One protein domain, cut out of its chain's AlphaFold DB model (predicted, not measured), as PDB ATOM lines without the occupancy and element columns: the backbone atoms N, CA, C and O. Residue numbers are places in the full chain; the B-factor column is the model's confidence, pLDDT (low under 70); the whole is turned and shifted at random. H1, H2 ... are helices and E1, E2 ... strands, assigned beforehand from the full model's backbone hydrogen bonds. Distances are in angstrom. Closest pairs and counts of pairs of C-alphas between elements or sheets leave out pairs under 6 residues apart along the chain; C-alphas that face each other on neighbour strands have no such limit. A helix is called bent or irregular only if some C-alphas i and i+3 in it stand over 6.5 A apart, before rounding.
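What this domain is: This is residues 97 to 229 and 293 to 327 of the 400 residues of the protein "Gda1 cd39 (Nucleoside phosphatase) family protein" of Cystoisospora suis (UniProt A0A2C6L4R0). This is an elongated body with H1 near its middle: a small three-stranded sheet, E1 E5 E2, is by the last residues of H1, and the longest helix, H6, crosses H1 steeply. Beyond H1 at one end of the long axis is a loose group of short helices, H2 to H5; toward the other end are two small strand hairpins, E3 with E4 and E6 with E7, and a long link that folds back to the last short helix, H7. The printed part has 168 residues, with seven named helices and seven named strands in the order H1 E1 E2 E3 E4 H2 H3 H4 H5 E5 H6 E6 E7 H7; the largest sheet has the order E1 E5 E2 and is mixed. The class is mixed, helices and strands, with under half of the residues in named elements. The whole is compact by its radius of gyration of the C-alphas, 16.5 A, though the C-alphas span 57 by 31 by 29 A.

How they stand to each other: In the sheet, inner strand E5, residues 202 to 205, has edge strands E1, residues 118 to 121, and E2, residues 129 to 131, as neighbours. E1 and E5 are parallel at 31 degrees, with N 119 and O 202 2.8 A apart, within hydrogen-bond range. E5 and E2 are antiparallel at 153 degrees, with N 203 and O 130 at 2.9 A. H1, residues 97 to 108, only grazes the sheet with residues 103 to 108. H6, residues 209 to 221, touches H1 with residues 215 to 220 alone, at a steep tilt of 67 degrees, opposite ways; the closest C-alphas, of Leu 103 and Phe 219, are 6.5 A apart. H7, residues 324 to 327, touches H6, closest at the C-alphas of Cys 212 and Gln 326, 6.5 A. H2, residues 157 to 162, touches H1, whose residues 98 to 102 alone take part; they are about perpendicular at 87 degrees, and the closest C-alphas, of Ser 98 and Val 159, are 6.7 A apart. H2 also touches H5, residues 191 to 195, with the C-alphas of Ala 160 and Arg 194 closest at 6.1 A. H3, residues 168 to 171, and H4, residues 174 to 182, touch only at the corner, closest at the C-alphas of Val 170 and Asn 176, 5.1 A; H4 and H1 are apart. E3, residues 137 to 139, and E4, residues 145 to 147, form an antiparallel hairpin, with N 138 and O 146 at 2.8 A. The closest C-alphas of E2 and E4 are those of Gln 130 and Val 145, 6.1 A apart. E6, residues 297 to 300, and E7, residues 304 to 307, form another antiparallel hairpin, with N 300 and O 304 at 2.8 A. Every O i to N i+4 pair is within hydrogen-bond range in H1, H2, H4 and H5, and 8 of 9 in H6; H3 and H7 are too short for such a pair.

Where its parts are: H1 begins at C-alpha 97, (42.388, -10.369, 15.788), and measures 16.7 A from first to last C-alpha. H6 measures 15.8 A and is irregular, but only just: C-alphas 218 and 221 are 6.6 A apart. H4 measures 12.4 A, E7 10.2 A and E5 10.1 A. H4 begins at C-alpha 174, (65.873, -23.181, 16.342), and H7 ends at C-alpha 327, (44.352, -0.011, 12.687).

The domain as a whole: The two C-alphas farthest apart, of Leu 172 and Gly 311, are 57.6 A apart. Residues 230 to 292 are not printed, and C-alphas 229 and 293 are 29.9 A apart across this cut. Of the links that are printed whole, E7 to H7 is long, with 16 residues; in it, residues 315 to 316 pair antiparallel with residues 306 to 307 of E7. The mean pLDDT of the printed part is 93.8, and residue 229 is under 70.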
ATOM      1  N   THR A  97      42.437  -9.708  14.478       91.88
ATOM      2  CA  THR A  97      42.388 -10.369  15.788       91.88
ATOM      3  C   THR A  97      43.795 -10.694  16.296       91.88
ATOM      4  O   THR A  97      44.163 -10.284  17.399       91.88
ATOM      5  N   SER A  98      44.593 -11.398  15.489       91.88
ATOM      6  CA  SER A  98      45.941 -11.856  15.856       91.88
ATOM      7  C   SER A  98      46.874 -10.689  16.184       91.88
ATOM      8  O   SER A  98      47.568 -10.719  17.200       91.88
ATOM      9  N   SER A  99      46.841  -9.634  15.367       94.38
ATOM     10  CA  SER A  99      47.658  -8.431  15.545       94.38
ATOM     11  C   SER A  99      47.302  -7.682  16.823       94.38
ATOM     12  O   SER A  99      48.201  -7.264  17.543       94.38
ATOM     13  N   ALA A 100      46.013  -7.558  17.163       95.38
ATOM     14  CA  ALA A 100      45.587  -6.919  18.406       95.38
ATOM     15  C   ALA A 100      46.075  -7.683  19.645       95.38
ATOM     16  O   ALA A 100      46.568  -7.076  20.597       95.38
ATOM     17  N   GLY A 101      45.996  -9.017  19.624       95.38
ATOM     18  CA  GLY A 101      46.554  -9.849  20.690       95.38
ATOM     19  C   GLY A 101      48.075  -9.714  20.795       95.38
ATOM     20  O   GLY A 101      48.601  -9.472  21.884       95.38
ATOM     21  N   LEU A 102      48.781  -9.853  19.669       95.00
ATOM     22  CA  LEU A 102      50.244  -9.848  19.614       95.00
ATOM     23  C   LEU A 102      50.841  -8.484  19.969       95.00
ATOM     24  O   LEU A 102      51.831  -8.422  20.699       95.00
ATOM     25  N   LEU A 103      50.235  -7.395  19.499       96.00
ATOM     26  CA  LEU A 103      50.650  -6.040  19.847       96.00
ATOM     27  C   LEU A 103      50.484  -5.799  21.343       96.00
ATOM     28  O   LEU A 103      51.409  -5.321  21.995       96.00
ATOM     29  N   LEU A 104      49.336  -6.194  21.904       96.56
ATOM     30  CA  LEU A 104      49.098  -6.063  23.334       96.56
ATOM     31  C   LEU A 104      50.123  -6.865  24.141       96.56
ATOM     32  O   LEU A 104      50.675  -6.338  25.106       96.56
ATOM     33  N   LYS A 105      50.421  -8.106  23.731       96.19
ATOM     34  CA  LYS A 105      51.458  -8.940  24.357       96.19
ATOM     35  C   LYS A 105      52.823  -8.262  24.315       96.19
ATOM     36  O   LYS A 105      53.472  -8.169  25.348       96.19
ATOM     37  N   ASN A 106      53.243  -7.749  23.164       94.69
ATOM     38  CA  ASN A 106      54.550  -7.110  23.032       94.69
ATOM     39  C   ASN A 106      54.658  -5.794  23.816       94.69
ATOM     40  O   ASN A 106      55.699  -5.537  24.415       94.69
ATOM     41  N   ILE A 107      53.590  -4.993  23.881       95.56
ATOM     42  CA  ILE A 107      53.569  -3.760  24.682       95.56
ATOM     43  C   ILE A 107      53.577  -4.096  26.179       95.56
ATOM     44  O   ILE A 107      54.394  -3.554  26.918       95.56
ATOM     45  N   CYS A 108      52.697  -4.993  26.626       95.62
ATOM     46  CA  CYS A 108      52.422  -5.236  28.046       95.62
ATOM     47  C   CYS A 108      53.208  -6.393  28.673       95.62
ATOM     48  O   CYS A 108      52.919  -6.768  29.805       95.62
ATOM     49  N   ASN A 109      54.177  -6.974  27.967       90.81
ATOM     50  CA  ASN A 109      55.140  -7.932  28.526       90.81
ATOM     51  C   ASN A 109      56.532  -7.301  28.726       90.81
ATOM     52  O   ASN A 109      57.489  -7.982  29.083       90.81
ATOM     53  N   ARG A 110      56.643  -5.995  28.460       86.50
ATOM     54  CA  ARG A 110      57.861  -5.195  28.567       86.50
ATOM     55  C   ARG A 110      57.874  -4.428  29.891       86.50
ATOM     56  O   ARG A 110      56.971  -3.612  30.099       86.50
ATOM     57  N   PRO A 111      58.863  -4.653  30.777       86.56
ATOM     58  CA  PRO A 111      58.939  -3.972  32.069       86.56
ATOM     59  C   PRO A 111      58.907  -2.445  31.956       86.56
ATOM     60  O   PRO A 111      58.314  -1.783  32.801       86.56
ATOM     61  N   GLU A 112      59.470  -1.877  30.887       87.62
ATOM     62  CA  GLU A 112      59.470  -0.434  30.631       87.62
ATOM     63  C   GLU A 112      58.061   0.172  30.483       87.62
ATOM     64  O   GLU A 112      57.845   1.341  30.815       87.62
ATOM     65  N   ASN A 113      57.086  -0.630  30.047       88.44
ATOM     66  CA  ASN A 113      55.709  -0.201  29.802       88.44
ATOM     67  C   ASN A 113      54.760  -0.517  30.967       88.44
ATOM     68  O   ASN A 113      53.609  -0.067  30.954       88.44
ATOM     69  N   ILE A 114      55.231  -1.266  31.973       93.62
ATOM     70  CA  ILE A 114      54.456  -1.671  33.146       93.62
ATOM     71  C   ILE A 114      54.945  -0.902  34.373       93.62
ATOM     72  O   ILE A 114      56.056  -1.098  34.856       93.62
ATOM     73  N   LYS A 115      54.079  -0.058  34.939       94.06
ATOM     74  CA  LYS A 115      54.357   0.680  36.180       94.06
ATOM     75  C   LYS A 115      53.336   0.289  37.236       94.06
ATOM     76  O   LYS A 115      52.144   0.479  37.022       94.06
ATOM     77  N   GLN A 116      53.791  -0.276  38.358       94.12
ATOM     78  CA  GLN A 116      52.923  -0.697  39.473       94.12
ATOM     79  C   GLN A 116      51.753  -1.604  39.030       94.12
ATOM     80  O   GLN A 116      50.620  -1.459  39.481       94.12
ATOM     81  N   GLY A 117      52.009  -2.529  38.100       95.62
ATOM     82  CA  GLY A 117      50.976  -3.413  37.556       95.62
ATOM     83  C   GLY A 117      50.053  -2.779  36.514       95.62
ATOM     84  O   GLY A 117      49.083  -3.414  36.103       95.62
ATOM     85  N   ILE A 118      50.326  -1.553  36.064       98.06
ATOM     86  CA  ILE A 118      49.564  -0.874  35.012       98.06
ATOM     87  C   ILE A 118      50.390  -0.849  33.727       98.06
ATOM     88  O   ILE A 118      51.445  -0.217  33.681       98.06
ATOM     89  N   CYS A 119      49.896  -1.512  32.683       98.00
ATOM     90  CA  CYS A 119      50.419  -1.377  31.329       98.00
ATOM     91  C   CYS A 119      49.810  -0.148  30.646       98.00
ATOM     92  O   CYS A 119      48.586  -0.026  30.540       98.00
ATOM     93  N   ASN A 120      50.659   0.742  30.139       96.94
ATOM     94  CA  ASN A 120      50.227   1.902  29.364       96.94
ATOM     95  C   ASN A 120      50.210   1.549  27.873       96.94
ATOM     96  O   ASN A 120      51.264   1.371  27.269       96.94
ATOM     97  N   ASN A 121      49.019   1.439  27.279       97.44
ATOM     98  CA  ASN A 121      48.867   1.113  25.863       97.44
ATOM     99  C   ASN A 121      48.633   2.389  25.026       97.44
ATOM    100  O   ASN A 121      47.570   3.008  25.149       97.44
ATOM    101  N   PRO A 122      49.567   2.765  24.134       97.62
ATOM    102  CA  PRO A 122      49.428   3.953  23.294       97.62
ATOM    103  C   PRO A 122      48.344   3.856  22.220       97.62
ATOM    104  O   PRO A 122      47.835   4.877  21.765       97.62
ATOM    105  N   CYS A 123      47.950   2.645  21.837       98.19
ATOM    106  CA  CYS A 123      46.934   2.410  20.818       98.19
ATOM    107  C   CYS A 123      45.498   2.413  21.362       98.19
ATOM    108  O   CYS A 123      44.557   2.358  20.571       98.19
ATOM    109  N   PHE A 124      45.303   2.462  22.680       98.19
ATOM    110  CA  PHE A 124      43.978   2.627  23.280       98.19
ATOM    111  C   PHE A 124      43.734   4.096  23.643       98.19
ATOM    112  O   PHE A 124      44.673   4.788  24.049       98.19
ATOM    113  N   PRO A 125      42.490   4.595  23.523       97.94
ATOM    114  CA  PRO A 125      42.193   5.994  23.794       97.94
ATOM    115  C   PRO A 125      42.280   6.313  25.289       97.94
ATOM    116  O   PRO A 125      42.043   5.462  26.150       97.94
ATOM    117  N   ARG A 126      42.574   7.577  25.608       98.19
ATOM    118  CA  ARG A 126      42.613   8.060  26.998       98.19
ATOM    119  C   ARG A 126      41.264   7.869  27.678       98.19
ATOM    120  O   ARG A 126      40.242   8.242  27.114       98.19
ATOM    121  N   GLY A 127      41.268   7.331  28.896       97.00
ATOM    122  CA  GLY A 127      40.049   7.004  29.646       97.00
ATOM    123  C   GLY A 127      39.497   5.600  29.373       97.00
ATOM    124  O   GLY A 127      38.557   5.186  30.050       97.00
ATOM    125  N   TYR A 128      40.074   4.849  28.424       98.00
ATOM    126  CA  TYR A 128      39.788   3.425  28.259       98.00
ATOM    127  C   TYR A 128      40.637   2.597  29.220       98.00
ATOM    128  O   TYR A 128      41.851   2.789  29.330       98.00
ATOM    129  N   GLU A 129      39.993   1.645  29.883       97.56
ATOM    130  CA  GLU A 129      40.620   0.783  30.872       97.56
ATOM    131  C   GLU A 129      40.080  -0.639  30.744       97.56
ATOM    132  O   GLU A 129      38.877  -0.837  30.570       97.56
ATOM    133  N   GLN A 130      40.959  -1.631  30.871       97.19
ATOM    134  CA  GLN A 130      40.577  -3.041  30.912       97.19
ATOM    135  C   GLN A 130      41.513  -3.858  31.814       97.19
ATOM    136  O   GLN A 130      42.604  -3.408  32.169       97.19
ATOM    137  N   SER A 131      41.116  -5.083  32.163       96.88
ATOM    138  CA  SER A 131      42.022  -6.049  32.799       96.88
ATOM    139  C   SER A 131      43.141  -6.480  31.837       96.88
ATOM    140  O   SER A 131      42.962  -6.451  30.613       96.88
ATOM    141  N   CYS A 132      44.302  -6.880  32.377       95.38
ATOM    142  CA  CYS A 132      45.447  -7.356  31.584       95.38
ATOM    143  C   CYS A 132      45.192  -8.721  30.934       95.38
ATOM    144  O   CYS A 132      45.623  -9.764  31.420       95.38
ATOM    145  N   SER A 133      44.470  -8.708  29.817       95.88
ATOM    146  CA  SER A 133      44.167  -9.882  29.008       95.88
ATOM    147  C   SER A 133      43.962  -9.487  27.547       95.88
ATOM    148  O   SER A 133      43.464  -8.405  27.237       95.88
ATOM    149  N   ALA A 134      44.301 -10.403  26.641       96.69
ATOM    150  CA  ALA A 134      43.999 -10.294  25.215       96.69
ATOM    151  C   ALA A 134      42.600 -10.836  24.853       96.69
ATOM    152  O   ALA A 134      42.278 -10.949  23.670       96.69
ATOM    153  N   GLY A 135      41.758 -11.162  25.839       96.69
ATOM    154  CA  GLY A 135      40.352 -11.506  25.623       96.69
ATOM    155  C   GLY A 135      39.581 -10.423  24.863       96.69
ATOM    156  O   GLY A 135      39.952  -9.244  24.874       96.69
ATOM    157  N   THR A 136      38.506 -10.825  24.188       94.56
ATOM    158  CA  THR A 136      37.592  -9.887  23.524       94.56
ATOM    159  C   THR A 136      36.901  -8.988  24.559       94.56
ATOM    160  O   THR A 136      36.358  -9.511  25.540       94.56
ATOM    161  N   PRO A 137      36.913  -7.655  24.368       95.31
ATOM    162  CA  PRO A 137      36.213  -6.734  25.252       95.31
ATOM    163  C   PRO A 137      34.719  -6.655  24.933       95.31
ATOM    164  O   PRO A 137      34.319  -6.565  23.774       95.31
ATOM    165  N   THR A 138      33.907  -6.576  25.980       95.56
ATOM    166  CA  THR A 138      32.490  -6.217  25.933       95.56
ATOM    167  C   THR A 138      32.310  -4.897  26.671       95.56
ATOM    168  O   THR A 138      32.817  -4.722  27.777       95.56
ATOM    169  N   ILE A 139      31.597  -3.951  26.056       94.62
ATOM    170  CA  ILE A 139      31.308  -2.644  26.650       94.62
ATOM    171  C   ILE A 139      29.810  -2.568  26.938       94.62
ATOM    172  O   ILE A 139      28.992  -2.706  26.028       94.62
ATOM    173  N   THR A 140      29.447  -2.382  28.207       92.06
ATOM    174  CA  THR A 140      28.044  -2.285  28.632       92.06
ATOM    175  C   THR A 140      27.452  -0.907  28.316       92.06
ATOM    176  O   THR A 140      28.176   0.057  28.058       92.06
ATOM    177  N   LYS A 141      26.119  -0.779  28.400       90.56
ATOM    178  CA  LYS A 141      25.415   0.510  28.244       90.56
ATOM    179  C   LYS A 141      25.771   1.548  29.319       90.56
ATOM    180  O   LYS A 141      25.551   2.736  29.102       90.56
ATOM    181  N   ASP A 142      26.378   1.114  30.421       90.56
ATOM    182  CA  ASP A 142      26.898   1.986  31.485       90.56
ATOM    183  C   ASP A 142      28.377   2.358  31.268       90.56
ATOM    184  O   ASP A 142      28.998   3.045  32.079       90.56
ATOM    185  N   GLY A 143      28.973   1.872  30.174       90.81
ATOM    186  CA  GLY A 143      30.367   2.111  29.822       90.81
ATOM    187  C   GLY A 143      31.351   1.310  30.671       90.81
ATOM    188  O   GLY A 143      32.508   1.714  30.800       90.81
ATOM    189  N   GLN A 144      30.916   0.199  31.279       93.56
ATOM    190  CA  GLN A 144      31.836  -0.750  31.903       93.56
ATOM    191  C   GLN A 144      32.466  -1.641  30.833       93.56
ATOM    192  O   GLN A 144      31.768  -2.150  29.958       93.56
ATOM    193  N   VAL A 145      33.781  -1.830  30.923       96.62
ATOM    194  CA  VAL A 145      34.545  -2.706  30.033       96.62
ATOM    195  C   VAL A 145      34.810  -4.017  30.762       96.62
ATOM    196  O   VAL A 145      35.469  -4.031  31.801       96.62
ATOM    197  N   THR A 146      34.311  -5.120  30.216       95.81
ATOM    198  CA  THR A 146      34.592  -6.474  30.700       95.81
ATOM    199  C   THR A 146      35.370  -7.238  29.638       95.81
ATOM    200  O   THR A 146      35.105  -7.103  28.448       95.81
ATOM    201  N   ILE A 147      36.367  -8.019  30.050       97.12
ATOM    202  CA  ILE A 147      37.200  -8.805  29.131       97.12
ATOM    203  C   ILE A 147      36.854 -10.278  29.286       97.12
ATOM    204  O   ILE A 147      36.821 -10.781  30.410       97.12
ATOM    205  N   SER A 148      36.623 -10.977  28.171       96.38
ATOM    206  CA  SER A 148      36.397 -12.424  28.205       96.38
ATOM    207  C   SER A 148      37.601 -13.148  28.817       96.38
ATOM    208  O   SER A 148      38.751 -12.940  28.422       96.38
ATOM    209  N   THR A 149      37.329 -14.019  29.786       94.81
ATOM    210  CA  THR A 149      38.314 -14.926  30.396       94.81
ATOM    211  C   THR A 149      38.402 -16.260  29.654       94.81
ATOM    212  O   THR A 149      39.301 -17.061  29.910       94.81
ATOM    213  N   SER A 150      37.490 -16.502  28.704       95.44
ATOM    214  CA  SER A 150      37.492 -17.697  27.871       95.44
ATOM    215  C   SER A 150      38.759 -17.746  27.029       95.44
ATOM    216  O   SER A 150      39.056 -16.843  26.249       95.44
ATOM    217  N   THR A 151      39.478 -18.866  27.107       94.00
ATOM    218  CA  THR A 151      40.619 -19.118  26.220       94.00
ATOM    219  C   THR A 151      40.198 -19.092  24.746       94.00
ATOM    220  O   THR A 151      41.005 -18.731  23.898       94.00
ATOM    221  N   ARG A 152      38.945 -19.449  24.416       92.56
ATOM    222  CA  ARG A 152      38.449 -19.444  23.027       92.56
ATOM    223  C   ARG A 152      38.355 -18.037  22.437       92.56
ATOM    224  O   ARG A 152      38.649 -17.894  21.257       92.56
ATOM    225  N   ASP A 153      38.050 -17.041  23.262       93.75
ATOM    226  CA  ASP A 153      37.890 -15.643  22.838       93.75
ATOM    227  C   ASP A 153      39.171 -14.824  23.049       93.75
ATOM    228  O   ASP A 153      39.166 -13.596  22.947       93.75
ATOM    229  N   ASN A 154      40.279 -15.480  23.400       96.00
ATOM    230  CA  ASN A 154      41.555 -14.811  23.566       96.00
ATOM    231  C   ASN A 154      42.186 -14.561  22.193       96.00
ATOM    232  O   ASN A 154      42.550 -15.498  21.481       96.00
ATOM    233  N   ARG A 155      42.360 -13.284  21.844       95.31
ATOM    234  CA  ARG A 155      42.877 -12.847  20.541       95.31
ATOM    235  C   ARG A 155      44.305 -13.327  20.255       95.31
ATOM    236  O   ARG A 155      44.691 -13.435  19.098       95.31
ATOM    237  N   LEU A 156      45.075 -13.666  21.292       94.62
ATOM    238  CA  LEU A 156      46.435 -14.197  21.170       94.62
ATOM    239  C   LEU A 156      46.464 -15.720  20.939       94.62
ATOM    240  O   LEU A 156      47.506 -16.266  20.579       94.62
ATOM    241  N   LYS A 157      45.337 -16.429  21.117       94.94
ATOM    242  CA  LYS A 157      45.275 -17.899  21.034       94.94
ATOM    243  C   LYS A 157      45.823 -18.478  19.725       94.94
ATOM    244  O   LYS A 157      46.603 -19.422  19.835       94.94
ATOM    245  N   PRO A 158      45.468 -17.986  18.520       91.81
ATOM    246  CA  PRO A 158      45.970 -18.580  17.279       91.81
ATOM    247  C   PRO A 158      47.501 -18.571  17.219       91.81
ATOM    248  O   PRO A 158      48.129 -19.603  16.991       91.81
ATOM    249  N   VAL A 159      48.100 -17.426  17.544       91.94
ATOM    250  CA  VAL A 159      49.555 -17.235  17.538       91.94
ATOM    251  C   VAL A 159      50.231 -18.027  18.666       91.94
ATOM    252  O   VAL A 159      51.263 -18.658  18.457       91.94
ATOM    253  N   ALA A 160      49.627 -18.070  19.857       94.56
ATOM    254  CA  ALA A 160      50.144 -18.834  20.994       94.56
ATOM    255  C   ALA A 160      50.077 -20.358  20.789       94.56
ATOM    256  O   ALA A 160      50.897 -21.082  21.357       94.56
ATOM    257  N   LEU A 161      49.111 -20.856  20.010       93.69
ATOM    258  CA  LEU A 161      49.051 -22.261  19.597       93.69
ATOM    259  C   LEU A 161      50.102 -22.573  18.535       93.69
ATOM    260  O   LEU A 161      50.750 -23.614  18.618       93.69
ATOM    261  N   PHE A 162      50.301 -21.665  17.577       91.69
ATOM    262  CA  PHE A 162      51.355 -21.811  16.581       91.69
ATOM    263  C   PHE A 162      52.737 -21.872  17.248       91.69
ATOM    264  O   PHE A 162      53.508 -22.785  16.966       91.69
ATOM    265  N   CYS A 163      53.008 -20.979  18.202       94.00
ATOM    266  CA  CYS A 163      54.246 -20.914  18.982       94.00
ATOM    267  C   CYS A 163      54.368 -21.983  20.086       94.00
ATOM    268  O   CYS A 163      54.952 -21.716  21.131       94.00
ATOM    269  N   ALA A 164      53.827 -23.188  19.899       95.06
ATOM    270  CA  ALA A 164      53.972 -24.293  20.846       95.06
ATOM    271  C   ALA A 164      55.109 -25.242  20.441       95.06
ATOM    272  O   ALA A 164      55.328 -25.502  19.261       95.06
ATOM    273  N   SER A 165      55.789 -25.840  21.422       94.38
ATOM    274  CA  SER A 165      56.781 -26.904  21.182       94.38
ATOM    275  C   SER A 165      56.200 -28.156  20.512       94.38
ATOM    276  O   SER A 165      56.948 -28.918  19.908       94.38
ATOM    277  N   SER A 166      54.880 -28.353  20.570       94.06
ATOM    278  CA  SER A 166      54.179 -29.418  19.849       94.06
ATOM    279  C   SER A 166      54.007 -29.137  18.353       94.06
ATOM    280  O   SER A 166      53.671 -30.057  17.616       94.06
ATOM    281  N   ASN A 167      54.209 -27.897  17.890       92.88
ATOM    282  CA  ASN A 167      54.147 -27.553  16.472       92.88
ATOM    283  C   ASN A 167      55.499 -27.866  15.797       92.88
ATOM    284  O   ASN A 167      56.497 -27.229  16.153       92.88
ATOM    285  N   PRO A 168      55.564 -28.788  14.814       90.94
ATOM    286  CA  PRO A 168      56.803 -29.125  14.110       90.94
ATOM    287  C   PRO A 168      57.486 -27.931  13.438       90.94
ATOM    288  O   PRO A 168      58.714 -27.862  13.436       90.94
ATOM    289  N   GLU A 169      56.720 -26.950  12.944       87.94
ATOM    290  CA  GLU A 169      57.289 -25.730  12.349       87.94
ATOM    291  C   GLU A 169      58.119 -24.935  13.362       87.94
ATOM    292  O   GLU A 169      59.083 -24.271  12.994       87.94
ATOM    293  N   VAL A 170      57.791 -25.027  14.652       91.56
ATOM    294  CA  VAL A 170      58.548 -24.378  15.728       91.56
ATOM    295  C   VAL A 170      59.591 -25.322  16.315       91.56
ATOM    296  O   VAL A 170      60.719 -24.913  16.581       91.56
ATOM    297  N   SER A 171      59.255 -26.593  16.532       91.81
ATOM    298  CA  SER A 171      60.128 -27.522  17.252       91.81
ATOM    299  C   SER A 171      61.379 -27.918  16.462       91.81
ATOM    300  O   SER A 171      62.441 -28.076  17.075       91.81
ATOM    301  N   LEU A 172      61.277 -27.997  15.130       90.69
ATOM    302  CA  LEU A 172      62.361 -28.408  14.233       90.69
ATOM    303  C   LEU A 172      63.344 -27.274  13.900       90.69
ATOM    304  O   LEU A 172      64.493 -27.545  13.558       90.69
ATOM    305  N   LYS A 173      62.929 -26.005  14.012       89.94
ATOM    306  CA  LYS A 173      63.729 -24.834  13.614       89.94
ATOM    307  C   LYS A 173      64.100 -23.993  14.837       89.94
ATOM    308  O   LYS A 173      63.249 -23.345  15.442       89.94
ATOM    309  N   ALA A 174      65.388 -23.954  15.189       91.44
ATOM    310  CA  ALA A 174      65.873 -23.181  16.342       91.44
ATOM    311  C   ALA A 174      65.526 -21.683  16.239       91.44
ATOM    312  O   ALA A 174      65.124 -21.074  17.233       91.44
ATOM    313  N   LEU A 175      65.600 -21.120  15.028       89.75
ATOM    314  CA  LEU A 175      65.228 -19.732  14.760       89.75
ATOM    315  C   LEU A 175      63.750 -19.462  15.074       89.75
ATOM    316  O   LEU A 175      63.436 -18.441  15.678       89.75
ATOM    317  N   ASN A 176      62.854 -20.408  14.777       90.75
ATOM    318  CA  ASN A 176      61.425 -20.252  15.055       90.75
ATOM    319  C   ASN A 176      61.133 -20.254  16.561       90.75
ATOM    320  O   ASN A 176      60.302 -19.476  17.032       90.75
ATOM    321  N   LYS A 177      61.862 -21.062  17.344       93.75
ATOM    322  CA  LYS A 177      61.786 -21.012  18.815       93.75
ATOM    323  C   LYS A 177      62.225 -19.653  19.348       93.75
ATOM    324  O   LYS A 177      61.550 -19.090  20.210       93.75
ATOM    325  N   LEU A 178      63.347 -19.140  18.842       93.94
ATOM    326  CA  LEU A 178      63.879 -17.836  19.233       93.94
ATOM    327  C   LEU A 178      62.898 -16.711  18.880       93.94
ATOM    328  O   LEU A 178      62.622 -15.863  19.724       93.94
ATOM    329  N   ALA A 179      62.321 -16.747  17.681       92.19
ATOM    330  CA  ALA A 179      61.336 -15.781  17.217       92.19
ATOM    331  C   ALA A 179      60.066 -15.759  18.082       92.19
ATOM    332  O   ALA A 179      59.626 -14.694  18.519       92.19
ATOM    333  N   CYS A 180      59.508 -16.925  18.420       94.06
ATOM    334  CA  CYS A 180      58.378 -17.016  19.346       94.06
ATOM    335  C   CYS A 180      58.724 -16.443  20.733       94.06
ATOM    336  O   CYS A 180      57.965 -15.637  21.278       94.06
ATOM    337  N   LYS A 181      59.906 -16.770  21.280       94.12
ATOM    338  CA  LYS A 181      60.383 -16.209  22.558       94.12
ATOM    339  C   LYS A 181      60.551 -14.690  22.513       94.12
ATOM    340  O   LYS A 181      60.122 -14.017  23.447       94.12
ATOM    341  N   ALA A 182      61.113 -14.149  21.433       92.00
ATOM    342  CA  ALA A 182      61.295 -12.709  21.245       92.00
ATOM    343  C   ALA A 182      59.965 -11.935  21.245       92.00
ATOM    344  O   ALA A 182      59.928 -10.778  21.651       92.00
ATOM    345  N   ASN A 183      58.869 -12.599  20.865       92.12
ATOM    346  CA  ASN A 183      57.507 -12.064  20.887       92.12
ATOM    347  C   ASN A 183      56.739 -12.390  22.187       92.12
ATOM    348  O   ASN A 183      55.517 -12.258  22.251       92.12
ATOM    349  N   GLY A 184      57.432 -12.852  23.235       92.75
ATOM    350  CA  GLY A 184      56.832 -13.173  24.534       92.75
ATOM    351  C   GLY A 184      56.008 -14.465  24.557       92.75
ATOM    352  O   GLY A 184      55.201 -14.659  25.467       92.75
ATOM    353  N   LEU A 185      56.185 -15.347  23.571       95.12
ATOM    354  CA  LEU A 185      55.455 -16.605  23.423       95.12
ATOM    355  C   LEU A 185      56.418 -17.788  23.579       95.12
ATOM    356  O   LEU A 185      56.796 -18.408  22.592       95.12
ATOM    357  N   ASP A 186      56.835 -18.109  24.809       96.00
ATOM    358  CA  ASP A 186      57.767 -19.224  25.032       96.00
ATOM    359  C   ASP A 186      57.149 -20.571  24.583       96.00
ATOM    360  O   ASP A 186      56.133 -21.002  25.147       96.00
ATOM    361  N   PRO A 187      57.746 -21.276  23.599       96.75
ATOM    362  CA  PRO A 187      57.235 -22.569  23.148       96.75
ATOM    363  C   PRO A 187      57.282 -23.683  24.194       96.75
ATOM    364  O   PRO A 187      56.530 -24.654  24.072       96.75
ATOM    365  N   ALA A 188      58.144 -23.562  25.204       96.38
ATOM    366  CA  ALA A 188      58.238 -24.518  26.305       96.38
ATOM    367  C   ALA A 188      57.168 -24.292  27.383       96.38
ATOM    368  O   ALA A 188      56.858 -25.215  28.131       96.38
ATOM    369  N   ALA A 189      56.584 -23.092  27.452       97.25
ATOM    370  CA  ALA A 189      55.560 -22.767  28.436       97.25
ATOM    371  C   ALA A 189      54.221 -23.467  28.134       97.25
ATOM    372  O   ALA A 189      53.973 -23.993  27.045       97.25
ATOM    373  N   THR A 190      53.307 -23.454  29.093       97.31
ATOM    374  CA  THR A 190      51.915 -23.858  28.885       97.31
ATOM    375  C   THR A 190      51.168 -22.833  28.025       97.31
ATOM    376  O   THR A 190      51.591 -21.684  27.857       97.31
ATOM    377  N   LEU A 191      50.007 -23.220  27.479       97.00
ATOM    378  CA  LEU A 191      49.148 -22.265  26.771       97.00
ATOM    379  C   LEU A 191      48.725 -21.107  27.692       97.00
ATOM    380  O   LEU A 191      48.734 -19.961  27.258       97.00
ATOM    381  N   GLY A 192      48.400 -21.390  28.958       96.44
ATOM    382  CA  GLY A 192      48.011 -20.365  29.932       96.44
ATOM    383  C   GLY A 192      49.109 -19.325  30.155       96.44
ATOM    384  O   GLY A 192      48.848 -18.129  30.072       96.44
ATOM    385  N   GLU A 193      50.351 -19.771  30.336       96.38
ATOM    386  CA  GLU A 193      51.507 -18.881  30.498       96.38
ATOM    387  C   GLU A 193      51.768 -18.041  29.243       96.38
ATOM    388  O   GLU A 193      51.936 -16.823  29.349       96.38
ATOM    389  N   ARG A 194      51.703 -18.637  28.039       96.75
ATOM    390  CA  ARG A 194      51.828 -17.880  26.776       96.75
ATOM    391  C   ARG A 194      50.761 -16.787  26.648       96.75
ATOM    392  O   ARG A 194      51.071 -15.690  26.183       96.75
ATOM    393  N   LEU A 195      49.534 -17.060  27.095       96.88
ATOM    394  CA  LEU A 195      48.410 -16.117  27.057       96.88
ATOM    395  C   LEU A 195      48.412 -15.077  28.189       96.88
ATOM    396  O   LEU A 195      47.685 -14.087  28.097       96.88
ATOM    397  N   SER A 196      49.195 -15.296  29.246       95.25
ATOM    398  CA  SER A 196      49.237 -14.436  30.433       95.25
ATOM    399  C   SER A 196      50.044 -13.151  30.221       95.25
ATOM    400  O   SER A 196      50.847 -13.047  29.295       95.25
ATOM    401  N   PHE A 197      49.862 -12.173  31.108       95.38
ATOM    402  CA  PHE A 197      50.625 -10.922  31.140       95.38
ATOM    403  C   PHE A 197      51.294 -10.781  32.517       95.38
ATOM    404  O   PHE A 197      50.722 -10.148  33.409       95.38
ATOM    405  N   PRO A 198      52.455 -11.423  32.743       91.75
ATOM    406  CA  PRO A 198      53.119 -11.410  34.043       91.75
ATOM    407  C   PRO A 198      53.394  -9.986  34.536       91.75
ATOM    408  O   PRO A 198      53.870  -9.138  33.786       91.75
ATOM    409  N   GLY A 199      53.078  -9.717  35.804       93.12
ATOM    410  CA  GLY A 199      53.277  -8.398  36.411       93.12
ATOM    411  C   GLY A 199      52.285  -7.319  35.961       93.12
ATOM    412  O   GLY A 199      52.470  -6.164  36.327       93.12
ATOM    413  N   CYS A 200      51.237  -7.665  35.205       96.69
ATOM    414  CA  CYS A 200      50.221  -6.741  34.701       96.69
ATOM    415  C   CYS A 200      48.851  -7.040  35.333       96.69
ATOM    416  O   CYS A 200      48.326  -8.144  35.207       96.69
ATOM    417  N   ASN A 201      48.240  -6.030  35.951       95.88
ATOM    418  CA  ASN A 201      46.897  -6.089  36.536       95.88
ATOM    419  C   ASN A 201      45.865  -5.334  35.682       95.88
ATOM    420  O   ASN A 201      44.742  -5.804  35.482       95.88
ATOM    421  N   LYS A 202      46.249  -4.166  35.151       97.44
ATOM    422  CA  LYS A 202      45.381  -3.282  34.364       97.44
ATOM    423  C   LYS A 202      46.080  -2.756  33.107       97.44
ATOM    424  O   LYS A 202      47.265  -2.442  33.149       97.44
ATOM    425  N   ILE A 203      45.339  -2.605  32.011       98.06
ATOM    426  CA  ILE A 203      45.777  -1.871  30.817       98.06
ATOM    427  C   ILE A 203      44.998  -0.562  30.753       98.06
ATOM    428  O   ILE A 203      43.769  -0.567  30.862       98.06
ATOM    429  N   VAL A 204      45.708   0.544  30.550       98.00
ATOM    430  CA  VAL A 204      45.130   1.885  30.411       98.00
ATOM    431  C   VAL A 204      45.565   2.487  29.080       98.00
ATOM    432  O   VAL A 204      46.731   2.381  28.697       98.00
ATOM    433  N   GLY A 205      44.623   3.097  28.364       98.00
ATOM    434  CA  GLY A 205      44.903   3.787  27.108       98.00
ATOM    435  C   GLY A 205      45.528   5.163  27.311       98.00
ATOM    436  O   GLY A 205      45.069   5.940  28.151       98.00
ATOM    437  N   THR A 206      46.558   5.488  26.527       97.75
ATOM    438  CA  THR A 206      47.216   6.810  26.564       97.75
ATOM    439  C   THR A 206      46.909   7.685  25.348       97.75
ATOM    440  O   THR A 206      47.127   8.894  25.413       97.75
ATOM    441  N   GLY A 207      46.356   7.119  24.269       97.94
ATOM    442  CA  GLY A 207      45.988   7.852  23.053       97.94
ATOM    443  C   GLY A 207      47.167   8.476  22.294       97.94
ATOM    444  O   GLY A 207      46.974   9.436  21.548       97.94
ATOM    445  N   ASP A 208      48.389   7.975  22.491       98.19
ATOM    446  CA  ASP A 208      49.587   8.475  21.812       98.19
ATOM    447  C   ASP A 208      49.795   7.753  20.472       98.19
ATOM    448  O   ASP A 208      50.350   6.654  20.400       98.19
ATOM    449  N   PHE A 209      49.368   8.388  19.379       98.62
ATOM    450  CA  PHE A 209      49.497   7.792  18.051       98.62
ATOM    451  C   PHE A 209      50.953   7.564  17.621       98.62
ATOM    452  O   PHE A 209      51.210   6.616  16.889       98.62
ATOM    453  N   GLN A 210      51.911   8.396  18.045       98.31
ATOM    454  CA  GLN A 210      53.310   8.212  17.642       98.31
ATOM    455  C   GLN A 210      53.909   6.970  18.290       98.31
ATOM    456  O   GLN A 210      54.516   6.152  17.601       98.31
ATOM    457  N   GLN A 211      53.669   6.782  19.587       97.69
ATOM    458  CA  GLN A 211      54.084   5.562  20.278       97.69
ATOM    459  C   GLN A 211      53.329   4.332  19.760       97.69
ATOM    460  O   GLN A 211      53.926   3.267  19.612       97.69
ATOM    461  N   CYS A 212      52.043   4.473  19.424       98.50
ATOM    462  CA  CYS A 212      51.269   3.390  18.818       98.50
ATOM    463  C   CYS A 212      51.843   2.984  17.454       98.50
ATOM    464  O   CYS A 212      52.077   1.803  17.210       98.50
ATOM    465  N   TYR A 213      52.124   3.962  16.590       98.50
ATOM    466  CA  TYR A 213      52.767   3.744  15.299       98.50
ATOM    467  C   TYR A 213      54.125   3.052  15.457       98.50
ATOM    468  O   TYR A 213      54.373   2.052  14.788       98.50
ATOM    469  N   ALA A 214      54.968   3.523  16.379       97.81
ATOM    470  CA  ALA A 214      56.266   2.910  16.649       97.81
ATOM    471  C   ALA A 214      56.134   1.450  17.117       97.81
ATOM    472  O   ALA A 214      56.868   0.587  16.641       97.81
ATOM    473  N   ALA A 215      55.168   1.150  17.991       96.62
ATOM    474  CA  ALA A 215      54.907  -0.213  18.450       96.62
ATOM    475  C   ALA A 215      54.397  -1.122  17.317       96.62
ATOM    476  O   ALA A 215      54.843  -2.260  17.194       96.62
ATOM    477  N   VAL A 216      53.493  -0.631  16.464       97.31
ATOM    478  CA  VAL A 216      53.007  -1.382  15.293       97.31
ATOM    479  C   VAL A 216      54.144  -1.660  14.310       97.31
ATOM    480  O   VAL A 216      54.299  -2.795  13.860       97.31
ATOM    481  N   GLU A 217      54.971  -0.659  14.016       96.12
ATOM    482  CA  GLU A 217      56.138  -0.812  13.146       96.12
ATOM    483  C   GLU A 217      57.106  -1.866  13.699       96.12
ATOM    484  O   GLU A 217      57.486  -2.801  12.994       96.12
ATOM    485  N   GLN A 218      57.448  -1.756  14.985       93.62
ATOM    486  CA  GLN A 218      58.433  -2.611  15.639       93.62
ATOM    487  C   GLN A 218      57.957  -4.054  15.844       93.62
ATOM    488  O   GLN A 218      58.776  -4.968  15.788       93.62
ATOM    489  N   PHE A 219      56.675  -4.278  16.147       92.12
ATOM    490  CA  PHE A 219      56.192  -5.600  16.568       92.12
ATOM    491  C   PHE A 219      55.395  -6.343  15.508       92.12
ATOM    492  O   PHE A 219      55.299  -7.565  15.578       92.12
ATOM    493  N   LEU A 220      54.813  -5.632  14.545       92.62
ATOM    494  CA  LEU A 220      53.910  -6.231  13.570       92.62
ATOM    495  C   LEU A 220      54.465  -6.139  12.147       92.62
ATOM    496  O   LEU A 220      54.546  -7.159  11.466       92.62
ATOM    497  N   VAL A 221      54.850  -4.941  11.696       93.00
ATOM    498  CA  VAL A 221      55.135  -4.694  10.269       93.00
ATOM    499  C   VAL A 221      56.582  -5.003   9.884       93.00
ATOM    500  O   VAL A 221      56.806  -5.681   8.879       93.00
ATOM    501  N   SER A 222      57.544  -4.561  10.699       90.81
ATOM    502  CA  SER A 222      58.985  -4.747  10.472       90.81
ATOM    503  C   SER A 222      59.731  -5.247  11.722       90.81
ATOM    504  O   SER A 222      60.745  -4.658  12.113       90.81
ATOM    505  N   PRO A 223      59.271  -6.324  12.386       89.50
ATOM    506  CA  PRO A 223      59.974  -6.865  13.542       89.50
ATOM    507  C   PRO A 223      61.341  -7.436  13.158       89.50
ATOM    508  O   PRO A 223      61.514  -8.022  12.092       89.50
ATOM    509  N   GLN A 224      62.311  -7.313  14.069       86.75
ATOM    510  CA  GLN A 224      63.633  -7.935  13.904       86.75
ATOM    511  C   GLN A 224      63.543  -9.465  13.885       86.75
ATOM    512  O   GLN A 224      64.255 -10.126  13.136       86.75
ATOM    513  N   LEU A 225      62.663 -10.013  14.726       87.69
ATOM    514  CA  LEU A 225      62.335 -11.430  14.796       87.69
ATOM    515  C   LEU A 225      60.810 -11.561  14.677       87.69
ATOM    516  O   LEU A 225      60.123 -11.537  15.703       87.69
ATOM    517  N   PRO A 226      60.256 -11.612  13.450       85.00
ATOM    518  CA  PRO A 226      58.826 -11.825  13.258       85.00
ATOM    519  C   PRO A 226      58.409 -13.147  13.886       85.00
ATOM    520  O   PRO A 226      59.174 -14.111  13.860       85.00
ATOM    521  N   VAL A 227      57.183 -13.216  14.415       83.62
ATOM    522  CA  VAL A 227      56.563 -14.523  14.673       83.62
ATOM    523  C   VAL A 227      56.688 -15.327  13.381       83.62
ATOM    524  O   VAL A 227      56.363 -14.761  12.334       83.62
ATOM    525  N   PRO A 228      57.165 -16.587  13.429       76.56
ATOM    526  CA  PRO A 228      57.372 -17.334  12.203       76.56
ATOM    527  C   PRO A 228      56.058 -17.335  11.440       76.56
ATOM    528  O   PRO A 228      55.007 -17.667  12.004       76.56
ATOM    529  N   SER A 229      56.107 -16.872  10.196       65.12
ATOM    530  CA  SER A 229      54.940 -16.929   9.341       65.12
ATOM    531  C   SER A 229      54.549 -18.399   9.180       65.12
ATOM    532  O   SER A 229      55.330 -19.323   9.451       65.12
ATOM    533  N   CYS A 293      43.257   9.871  17.656       98.31
ATOM    534  CA  CYS A 293      43.758   9.087  18.786       98.31
ATOM    535  C   CYS A 293      43.959   9.903  20.064       98.31
ATOM    536  O   CYS A 293      43.860   9.362  21.164       98.31
ATOM    537  N   ALA A 294      44.157  11.216  19.928       97.69
ATOM    538  CA  ALA A 294      44.191  12.132  21.057       97.69
ATOM    539  C   ALA A 294      42.810  12.342  21.715       97.69
ATOM    540  O   ALA A 294      42.751  12.870  22.832       97.69
ATOM    541  N   ILE A 295      41.706  11.951  21.064       96.94
ATOM    542  CA  ILE A 295      40.347  12.126  21.589       96.94
ATOM    543  C   ILE A 295      40.134  11.166  22.772       96.94
ATOM    544  O   ILE A 295      40.270   9.950  22.609       96.94
ATOM    545  N   PRO A 296      39.811  11.677  23.974       97.06
ATOM    546  CA  PRO A 296      39.524  10.824  25.116       97.06
ATOM    547  C   PRO A 296      38.156  10.153  24.967       97.06
ATOM    548  O   PRO A 296      37.291  10.604  24.216       97.06
ATOM    549  N   VAL A 297      37.939   9.089  25.729       97.31
ATOM    550  CA  VAL A 297      36.631   8.449  25.869       97.31
ATOM    551  C   VAL A 297      36.007   8.804  27.212       97.31
ATOM    552  O   VAL A 297      36.703   8.980  28.213       97.31
ATOM    553  N   ARG A 298      34.678   8.899  27.246       95.19
ATOM    554  CA  ARG A 298      33.906   9.156  28.467       95.19
ATOM    555  C   ARG A 298      32.675   8.266  28.542       95.19
ATOM    556  O   ARG A 298      32.130   7.847  27.522       95.19
ATOM    557  N   LYS A 299      32.233   7.985  29.765       94.75
ATOM    558  CA  LYS A 299      31.001   7.230  30.018       94.75
ATOM    559  C   LYS A 299      29.795   8.146  29.835       94.75
ATOM    560  O   LYS A 299      29.787   9.269  30.340       94.75
ATOM    561  N   VAL A 300      28.783   7.663  29.127       91.12
ATOM    562  CA  VAL A 300      27.514   8.356  28.897       91.12
ATOM    563  C   VAL A 300      26.381   7.393  29.216       91.12
ATOM    564  O   VAL A 300      26.262   6.340  28.592       91.12
ATOM    565  N   SER A 301      25.545   7.763  30.188       85.31
ATOM    566  CA  SER A 301      24.411   6.940  30.617       85.31
ATOM    567  C   SER A 301      23.517   6.570  29.428       85.31
ATOM    568  O   SER A 301      23.183   7.422  28.602       85.31
ATOM    569  N   GLY A 302      23.191   5.283  29.297       85.56
ATOM    570  CA  GLY A 302      22.386   4.732  28.203       85.56
ATOM    571  C   GLY A 302      23.113   4.562  26.861       85.56
ATOM    572  O   GLY A 302      22.636   3.801  26.023       85.56
ATOM    573  N   SER A 303      24.269   5.209  26.663       85.94
ATOM    574  CA  SER A 303      25.061   5.152  25.419       85.94
ATOM    575  C   SER A 303      26.386   4.395  25.566       85.94
ATOM    576  O   SER A 303      27.086   4.181  24.579       85.94
ATOM    577  N   GLY A 304      26.737   3.971  26.779       93.31
ATOM    578  CA  GLY A 304      27.975   3.258  27.065       93.31
ATOM    579  C   GLY A 304      29.197   4.170  27.110       93.31
ATOM    580  O   GLY A 304      29.153   5.298  27.602       93.31
ATOM    581  N   LEU A 305      30.322   3.651  26.630       96.06
ATOM    582  CA  LEU A 305      31.567   4.398  26.494       96.06
ATOM    583  C   LEU A 305      31.623   5.008  25.087       96.06
ATOM    584  O   LEU A 305      31.424   4.293  24.108       96.06
ATOM    585  N   VAL A 306      31.889   6.308  24.972       96.06
ATOM    586  CA  VAL A 306      31.919   7.023  23.682       96.06
ATOM    587  C   VAL A 306      33.185   7.866  23.551       96.06
ATOM    588  O   VAL A 306      33.712   8.341  24.558       96.06
ATOM    589  N   PHE A 307      33.662   8.080  22.324       96.00
ATOM    590  CA  PHE A 307      34.697   9.081  22.050       96.00
ATOM    591  C   PHE A 307      34.121  10.490  22.239       96.00
ATOM    592  O   PHE A 307      33.045  10.802  21.726       96.00
ATOM    593  N   ASP A 308      34.835  11.349  22.966       93.06
ATOM    594  CA  ASP A 308      34.395  12.706  23.298       93.06
ATOM    595  C   ASP A 308      34.685  13.701  22.163       93.06
ATOM    596  O   ASP A 308      35.551  14.575  22.250       93.06
ATOM    597  N   ILE A 309      33.974  13.529  21.049       90.19
ATOM    598  CA  ILE A 309      34.119  14.358  19.851       90.19
ATOM    599  C   ILE A 309      33.193  15.575  19.966       90.19
ATOM    600  O   ILE A 309      31.968  15.452  19.938       90.19
ATOM    601  N   LYS A 310      33.767  16.777  20.081       83.81
ATOM    602  CA  LYS A 310      32.987  18.019  20.199       83.81
ATOM    603  C   LYS A 310      32.233  18.331  18.901       83.81
ATOM    604  O   LYS A 310      32.827  18.347  17.827       83.81
ATOM    605  N   GLY A 311      30.938  18.634  19.014       80.56
ATOM    606  CA  GLY A 311      30.115  19.120  17.897       80.56
ATOM    607  C   GLY A 311      29.836  18.092  16.796       80.56
ATOM    608  O   GLY A 311      29.443  18.476  15.701       80.56
ATOM    609  N   SER A 312      30.051  16.800  17.059       83.62
ATOM    610  CA  SER A 312      29.761  15.707  16.124       83.62
ATOM    611  C   SER A 312      28.898  14.637  16.790       83.62
ATOM    612  O   SER A 312      28.742  14.626  18.012       83.62
ATOM    613  N   ALA A 313      28.327  13.737  15.986       83.62
ATOM    614  CA  ALA A 313      27.585  12.595  16.507       83.62
ATOM    615  C   ALA A 313      28.467  11.751  17.457       83.62
ATOM    616  O   ALA A 313      29.670  11.626  17.212       83.62
ATOM    617  N   PRO A 314      27.905  11.163  18.531       85.25
ATOM    618  CA  PRO A 314      28.664  10.283  19.413       85.25
ATOM    619  C   PRO A 314      29.189   9.055  18.659       85.25
ATOM    620  O   PRO A 314      28.418   8.346  18.013       85.25
ATOM    621  N   LEU A 315      30.486   8.763  18.790       93.00
ATOM    622  CA  LEU A 315      31.079   7.520  18.296       93.00
ATOM    623  C   LEU A 315      31.169   6.506  19.445       93.00
ATOM    624  O   LEU A 315      31.954   6.729  20.374       93.00
ATOM    625  N   PRO A 316      30.408   5.398  19.424       94.56
ATOM    626  CA  PRO A 316      30.493   4.389  20.471       94.56
ATOM    627  C   PRO A 316      31.833   3.645  20.443       94.56
ATOM    628  O   PRO A 316      32.361   3.273  19.388       94.56
ATOM    629  N   VAL A 317      32.362   3.374  21.633       96.12
ATOM    630  CA  VAL A 317      33.483   2.460  21.843       96.12
ATOM    631  C   VAL A 317      32.929   1.043  21.936       96.12
ATOM    632  O   VAL A 317      32.132   0.715  22.812       96.12
ATOM    633  N   THR A 318      33.362   0.195  21.013       94.62
ATOM    634  CA  THR A 318      32.918  -1.191  20.855       94.62
ATOM    635  C   THR A 318      34.126  -2.124  20.819       94.62
ATOM    636  O   THR A 318      35.277  -1.676  20.737       94.62
ATOM    637  N   ALA A 319      33.871  -3.433  20.777       91.44
ATOM    638  CA  ALA A 319      34.909  -4.428  20.515       91.44
ATOM    639  C   ALA A 319      35.681  -4.171  19.208       91.44
ATOM    640  O   ALA A 319      36.828  -4.585  19.090       91.44
ATOM    641  N   PHE A 320      35.092  -3.431  18.264       90.69
ATOM    642  CA  PHE A 320      35.687  -3.134  16.963       90.69
ATOM    643  C   PHE A 320      36.287  -1.727  16.855       90.69
ATOM    644  O   PHE A 320      37.039  -1.484  15.916       90.69
ATOM    645  N   SER A 321      35.970  -0.799  17.767       94.00
ATOM    646  CA  SER A 321      36.436   0.597  17.679       94.00
ATOM    647  C   SER A 321      37.432   1.007  18.771       94.00
ATOM    648  O   SER A 321      38.134   2.000  18.585       94.00
ATOM    649  N   HIS A 322      37.559   0.251  19.870       94.94
ATOM    650  CA  HIS A 322      38.498   0.567  20.964       94.94
ATOM    651  C   HIS A 322      39.978   0.583  20.535       94.94
ATOM    652  O   HIS A 322      40.778   1.311  21.114       94.94
ATOM    653  N   ASP A 323      40.331  -0.182  19.504       95.38
ATOM    654  CA  ASP A 323      41.676  -0.348  18.948       95.38
ATOM    655  C   ASP A 323      41.841   0.347  17.581       95.38
ATOM    656  O   ASP A 323      42.753   0.038  16.814       95.38
ATOM    657  N   THR A 324      40.973   1.310  17.247       97.44
ATOM    658  CA  THR A 324      41.020   2.026  15.956       97.44
ATOM    659  C   THR A 324      42.392   2.653  15.687       97.44
ATOM    660  O   THR A 324      42.864   2.636  14.553       97.44
ATOM    661  N   CYS A 325      43.085   3.142  16.718       98.38
ATOM    662  CA  CYS A 325      44.420   3.722  16.567       98.38
ATOM    663  C   CYS A 325      45.474   2.714  16.112       98.38
ATOM    664  O   CYS A 325      46.323   3.071  15.300       98.38
ATOM    665  N   GLN A 326      45.387   1.453  16.551       98.25
ATOM    666  CA  GLN A 326      46.238   0.382  16.028       98.25
ATOM    667  C   GLN A 326      45.992   0.180  14.530       98.25
ATOM    668  O   GLN A 326      46.940   0.042  13.763       98.25
ATOM    669  N   LYS A 327      44.725   0.182  14.099       97.94
ATOM    670  CA  LYS A 327      44.352  -0.011  12.687       97.94
ATOM    671  C   LYS A 327      44.867   1.135  11.822       97.94
ATOM    672  O   LYS A 327      45.444   0.893  10.769       97.94
TER     673      LYS A 327